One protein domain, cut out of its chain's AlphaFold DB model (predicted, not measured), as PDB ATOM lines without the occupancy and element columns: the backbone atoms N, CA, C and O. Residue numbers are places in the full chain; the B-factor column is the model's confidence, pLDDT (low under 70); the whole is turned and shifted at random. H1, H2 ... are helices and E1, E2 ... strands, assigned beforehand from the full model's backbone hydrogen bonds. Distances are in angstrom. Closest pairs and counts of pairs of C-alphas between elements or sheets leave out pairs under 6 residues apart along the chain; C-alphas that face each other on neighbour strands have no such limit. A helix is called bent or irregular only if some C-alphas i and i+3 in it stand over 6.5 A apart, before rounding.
ATOM      1  N   THR A   3     220.253 208.803-312.150       79.62
ATOM      2  CA  THR A   3     219.140 209.743-312.295       79.62
ATOM      3  C   THR A   3     218.280 209.649-311.037       79.62
ATOM      4  O   THR A   3     217.727 208.569-310.782       79.62
ATOM      5  N   PRO A   4     218.185 210.720-310.229       73.94
ATOM      6  CA  PRO A   4     217.300 210.733-309.074       73.94
ATOM      7  C   PRO A   4     215.852 210.620-309.554       73.94
ATOM      8  O   PRO A   4     215.468 211.241-310.544       73.94
ATOM      9  N   ILE A   5     215.074 209.765-308.895       79.44
ATOM     10  CA  ILE A   5     213.652 209.565-309.214       79.44
ATOM     11  C   ILE A   5     212.779 210.317-308.217       79.44
ATOM     12  O   ILE A   5     211.740 210.851-308.590       79.44
ATOM     13  N   ALA A   6     213.204 210.355-306.958       74.44
ATOM     14  CA  ALA A   6     212.527 211.077-305.901       74.44
ATOM     15  C   ALA A   6     213.546 211.532-304.857       74.44
ATOM     16  O   ALA A   6     214.427 210.757-304.465       74.44
ATOM     17  N   ASP A   7     213.375 212.766-304.401       65.81
ATOM     18  CA  ASP A   7     214.093 213.323-303.266       65.81
ATOM     19  C   ASP A   7     213.240 213.149-302.011       65.81
ATOM     20  O   ASP A   7     212.039 213.423-302.005       65.81
ATOM     21  N   PHE A   8     213.861 212.665-300.941       76.69
ATOM     22  CA  PHE A   8     213.207 212.474-299.654       76.69
ATOM     23  C   PHE A   8     213.866 213.394-298.633       76.69
ATOM     24  O   PHE A   8     215.092 213.457-298.548       76.69
ATOM     25  N   GLU A   9     213.061 214.058-297.806       75.25
ATOM     26  CA  GLU A   9     213.567 214.912-296.720       75.25
ATOM     27  C   GLU A   9     214.345 214.105-295.667       75.25
ATOM     28  O   GLU A   9     215.240 214.613-294.990       75.25
ATOM     29  N   THR A  10     214.031 212.813-295.535       80.62
ATOM     30  CA  THR A  10     214.707 211.927-294.587       80.62
ATOM     31  C   THR A  10     216.056 211.478-295.132       80.62
ATOM     32  O   THR A  10     216.145 210.717-296.098       80.62
ATOM     33  N   LYS A  11     217.127 211.878-294.441       80.12
ATOM     34  CA  LYS A  11     218.498 211.482-294.774       80.12
ATOM     35  C   LYS A  11     218.624 209.960-294.910       80.12
ATOM     36  O   LYS A  11     218.393 209.203-293.967       80.12
ATOM     37  N   GLY A  12     219.069 209.523-296.087       78.94
ATOM     38  CA  GLY A  12     219.312 208.113-296.397       78.94
ATOM     39  C   GLY A  12     218.113 207.364-296.977       78.94
ATOM     40  O   GLY A  12     218.262 206.174-297.259       78.94
ATOM     41  N   VAL A  13     216.971 208.031-297.176       87.25
ATOM     42  CA  VAL A  13     215.886 207.518-298.017       87.25
ATOM     43  C   VAL A  13     216.120 207.997-299.446       87.25
ATOM     44  O   VAL A  13     216.338 209.184-299.669       87.25
ATOM     45  N   TYR A  14     216.138 207.081-300.411       85.12
ATOM     46  CA  TYR A  14     216.319 207.441-301.819       85.12
ATOM     47  C   TYR A  14     215.732 206.398-302.762       85.12
ATOM     48  O   TYR A  14     215.672 205.209-302.438       85.12
ATOM     49  N   VAL A  15     215.381 206.852-303.966       87.69
ATOM     50  CA  VAL A  15     215.123 206.015-305.142       87.69
ATOM     51  C   VAL A  15     215.882 206.623-306.312       87.69
ATOM     52  O   VAL A  15     215.725 207.806-306.621       87.69
ATOM     53  N   ARG A  16     216.700 205.820-306.988       88.44
ATOM     54  CA  ARG A  16     217.439 206.258-308.177       88.44
ATOM     55  C   ARG A  16     217.425 205.201-309.264       88.44
ATOM     56  O   ARG A  16     217.402 204.002-308.986       88.44
ATOM     57  N   LYS A  17     217.507 205.651-310.511       90.25
ATOM     58  CA  LYS A  17     217.846 204.790-311.642       90.25
ATOM     59  C   LYS A  17     219.351 204.817-311.834       90.25
ATOM     60  O   LYS A  17     219.932 205.891-311.983       90.25
ATOM     61  N   ARG A  18     219.965 203.646-311.907       91.12
ATOM     62  CA  ARG A  18     221.367 203.490-312.272       91.12
ATOM     63  C   ARG A  18     221.467 202.875-313.655       91.12
ATOM     64  O   ARG A  18     220.877 201.833-313.916       91.12
ATOM     65  N   VAL A  19     222.226 203.511-314.542       92.12
ATOM     66  CA  VAL A  19     222.512 202.987-315.888       92.12
ATOM     67  C   VAL A  19     223.996 202.648-315.998       92.12
ATOM     68  O   VAL A  19     224.847 203.516-315.762       92.12
ATOM     69  N   LYS A  20     224.299 201.398-316.373       91.62
ATOM     70  CA  LYS A  20     225.654 200.882-316.610       91.62
ATOM     71  C   LYS A  20     225.690 200.106-317.931       91.62
ATOM     72  O   LYS A  20     225.227 198.970-318.017       91.62
ATOM     73  N   GLY A  21     226.282 200.712-318.961       90.81
ATOM     74  CA  GLY A  21     226.285 200.145-320.312       90.81
ATOM     75  C   GLY A  21     224.860 200.016-320.857       90.81
ATOM     76  O   GLY A  21     224.093 200.970-320.790       90.81
ATOM     77  N   ARG A  22     224.498 198.828-321.356       92.19
ATOM     78  CA  ARG A  22     223.136 198.513-321.834       92.19
ATOM     79  C   ARG A  22     222.169 198.070-320.727       92.19
ATOM     80  O   ARG A  22     221.008 197.810-321.015       92.19
ATOM     81  N   ASN A  23     222.638 197.983-319.482       93.56
ATOM     82  CA  ASN A  23     221.829 197.555-318.348       93.56
ATOM     83  C   ASN A  23     221.406 198.757-317.503       93.56
ATOM     84  O   ASN A  23     222.153 199.731-317.353       93.56
ATOM     85  N   PHE A  24     220.228 198.656-316.896       92.00
ATOM     86  CA  PHE A  24     219.772 199.595-315.884       92.00
ATOM     87  C   PHE A  24     219.199 198.856-314.674       92.00
ATOM     88  O   PHE A  24     218.734 197.724-314.792       92.00
ATOM     89  N   SER A  25     219.233 199.505-313.516       90.00
ATOM     90  CA  SER A  25     218.600 199.044-312.284       90.00
ATOM     91  C   SER A  25     217.914 200.205-311.573       90.00
ATOM     92  O   SER A  25     218.321 201.363-311.695       90.00
ATOM     93  N   TYR A  26     216.865 199.884-310.822       87.25
ATOM     94  CA  TYR A  26     216.302 200.776-309.819       87.25
ATOM     95  C   TYR A  26     216.914 200.411-308.468       87.25
ATOM     96  O   TYR A  26     216.814 199.271-308.024       87.25
ATOM     97  N   GLU A  27     217.590 201.367-307.841       88.50
ATOM     98  CA  GLU A  27     218.186 201.205-306.519       88.50
ATOM     99  C   GLU A  27     217.409 202.047-305.512       88.50
ATOM    100  O   GLU A  27     217.042 203.193-305.792       88.50
ATOM    101  N   SER A  28     217.177 201.477-304.333       87.62
ATOM    102  CA  SER A  28     216.396 202.121-303.292       87.62
ATOM    103  C   SER A  28     217.038 201.941-301.917       87.62
ATOM    104  O   SER A  28     217.643 200.904-301.637       87.62
ATOM    105  N   GLY A  29     216.944 202.964-301.069       87.88
ATOM    106  CA  GLY A  29     217.489 202.961-299.714       87.88
ATOM    107  C   GLY A  29     216.437 203.381-298.700       87.88
ATOM    108  O   GLY A  29     215.737 204.363-298.922       87.88
ATOM    109  N   ARG A  30     216.324 202.629-297.595       86.19
ATOM    110  CA  ARG A  30     215.458 202.920-296.430       86.19
ATOM    111  C   ARG A  30     213.987 203.240-296.760       86.19
ATOM    112  O   ARG A  30     213.337 203.947-295.994       86.19
ATOM    113  N   LEU A  31     213.445 202.710-297.857       86.25
ATOM    114  CA  LEU A  31     212.026 202.882-298.160       86.25
ATOM    115  C   LEU A  31     211.122 202.085-297.216       86.25
ATOM    116  O   LEU A  31     211.469 200.962-296.833       86.25
ATOM    117  N   PRO A  32     209.929 202.617-296.894       87.25
ATOM    118  CA  PRO A  32     208.910 201.865-296.184       87.25
ATOM    119  C   PRO A  32     208.545 200.577-296.925       87.25
ATOM    120  O   PRO A  32     208.403 200.561-298.150       87.25
ATOM    121  N   ARG A  33     208.305 199.503-296.164       86.38
ATOM    122  CA  ARG A  33     207.949 198.183-296.710       86.38
ATOM    123  C   ARG A  33     206.727 198.234-297.632       86.38
ATOM    124  O   ARG A  33     206.704 197.539-298.636       86.38
ATOM    125  N   ALA A  34     205.752 199.091-297.324       88.06
ATOM    126  CA  ALA A  34     204.563 199.283-298.151       88.06
ATOM    127  C   ALA A  34     204.893 199.783-299.569       88.06
ATOM    128  O   ALA A  34     204.315 199.288-300.532       88.06
ATOM    129  N   MET A  35     205.855 200.703-299.714       85.25
ATOM    130  CA  MET A  35     206.280 201.183-301.035       85.25
ATOM    131  C   MET A  35     207.075 200.119-301.796       85.25
ATOM    132  O   MET A  35     206.891 199.983-303.001       85.25
ATOM    133  N   LEU A  36     207.918 199.341-301.104       86.00
ATOM    134  CA  LEU A  36     208.625 198.209-301.717       86.00
ATOM    135  C   LEU A  36     207.642 197.159-302.248       86.00
ATOM    136  O   LEU A  36     207.762 196.748-303.393       86.00
ATOM    137  N   ASN A  37     206.624 196.799-301.460       88.62
ATOM    138  CA  ASN A  37     205.605 195.836-301.878       88.62
ATOM    139  C   ASN A  37     204.821 196.315-303.112       88.62
ATOM    140  O   ASN A  37     204.495 195.514-303.984       88.62
ATOM    141  N   GLU A  38     204.511 197.612-303.197       88.31
ATOM    142  CA  GLU A  38     203.827 198.168-304.368       88.31
ATOM    143  C   GLU A  38     204.741 198.187-305.598       88.31
ATOM    144  O   GLU A  38     204.304 197.843-306.697       88.31
ATOM    145  N   LEU A  39     206.024 198.512-305.417       84.25
ATOM    146  CA  LEU A  39     207.018 198.430-306.483       84.25
ATOM    147  C   LEU A  39     207.145 196.993-307.012       84.25
ATOM    148  O   LEU A  39     207.099 196.785-308.225       84.25
ATOM    149  N   ASP A  40     207.225 196.010-306.115       86.12
ATOM    150  CA  ASP A  40     207.267 194.586-306.457       86.12
ATOM    151  C   ASP A  40     206.000 194.154-307.203       86.12
ATOM    152  O   ASP A  40     206.082 193.424-308.191       86.12
ATOM    153  N   ARG A  41     204.825 194.645-306.792       88.44
ATOM    154  CA  ARG A  41     203.552 194.368-307.471       88.44
ATOM    155  C   ARG A  41     203.542 194.901-308.900       88.44
ATOM    156  O   ARG A  41     203.112 194.194-309.810       88.44
ATOM    157  N   VAL A  42     203.993 196.138-309.105       87.25
ATOM    158  CA  VAL A  42     203.992 196.793-310.422       87.25
ATOM    159  C   VAL A  42     205.030 196.163-311.355       87.25
ATOM    160  O   VAL A  42     204.706 195.876-312.506       87.25
ATOM    161  N   ILE A  43     206.248 195.898-310.866       84.06
ATOM    162  CA  ILE A  43     207.318 195.265-311.656       84.06
ATOM    163  C   ILE A  43     207.001 193.794-311.927       84.06
ATOM    164  O   ILE A  43     207.112 193.336-313.063       84.06
ATOM    165  N   GLY A  44     206.585 193.048-310.901       77.62
ATOM    166  CA  GLY A  44     206.290 191.618-310.996       77.62
ATOM    167  C   GLY A  44     205.178 191.303-311.995       77.62
ATOM    168  O   GLY A  44     205.229 190.275-312.664       77.62
ATOM    169  N   LYS A  45     204.226 192.226-312.183       60.72
ATOM    170  CA  LYS A  45     203.154 192.095-313.180       60.72
ATOM    171  C   LYS A  45     203.646 192.189-314.632       60.72
ATOM    172  O   LYS A  45     202.921 191.799-315.534       60.72
ATOM    173  N   HIS A  46     204.854 192.698-314.868       52.81
ATOM    174  CA  HIS A  46     205.393 192.915-316.211       52.81
ATOM    175  C   HIS A  46     206.223 191.722-316.747       52.81
ATOM    176  O   HIS A  46     206.722 191.788-317.869       52.81
TER     177      HIS A  46
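Overview. This is residues 3 to 46 of the 48 residues of the protein "ParB domain-containing protein" of Photobacterium marinum (UniProt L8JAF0). A small three-stranded sheet, E1, E2 and E3 side by side, forms one arm of an open U, and a single helix, H1, forms the other arm. After E3 the chain turns and H1 folds back the opposite way, held off from the sheet with a gap between them; residues 37 to 46 of H1 stand free. The printed part has 44 residues, with three named strands followed by one named helix, and the sheet has the order E1, E2, E3, antiparallel throughout. The class is mixed, helices and strands. The whole is only just loose, close to compact, with a radius of gyration of the C-alphas of 11.5 A, and its outline is flat, spanning 31 by 24 by 12 A.

Along the chain. E1 is the strand of residues 3 to 7, 10.9 A from first to last C-alpha, and C-alpha 3 is at (219.140, 209.743, -312.295). E2 is the strand of residues 14 to 20, 18.7 A long, and C-alpha 14 is at (216.319, 207.441, -301.819). E3, residues 23 to 29, is a strand of 19.9 A. H1 is the helix of residues 33 to 46, 20.4 A long, and it ends with C-alpha 46 at (205.393, 192.915, -316.211).

Arrangement. The three strands form a meander, each the antiparallel neighbour of the one before, with E1 and E3 as edge strands and E2 as the inner one. E1 and E2 are a hairpin, with 177 degrees between their directions. The C-alphas of Pro 4 and Arg 16 face each other at 4.6 A, and N 3 and O 17 are within hydrogen-bond range at 2.9 A. E2 and E3 are also a hairpin, with 160 degrees between their directions. Here the C-alphas of Val 19 and Phe 24 face each other at 4.4 A; N 18 and O 25, at 2.8 A, and N 29 and O 14, at 2.9 A, are within hydrogen-bond range. H1 is not on the sheet, with 1 pair of C-alphas within 10 A. H1 is apart from E1 and from E2. In H1, 9 of 10 O i to N i+4 pairs are within hydrogen-bond range, and the helix is not bent.

Size, cuts and confidence. The two C-alphas farthest apart, those of Thr 10 and Arg 22, are 31.5 A apart. The printed part has no cut. The links from E2 to E3 and from E3 to H1 are tight, and the link from E1 to E2, 6 residues, is short. Without residues 37 to 46, the body spans 31 by 18 by 11 A. The mean pLDDT of the printed part is 83.9, and residues 7, 45 and 46 are under 70.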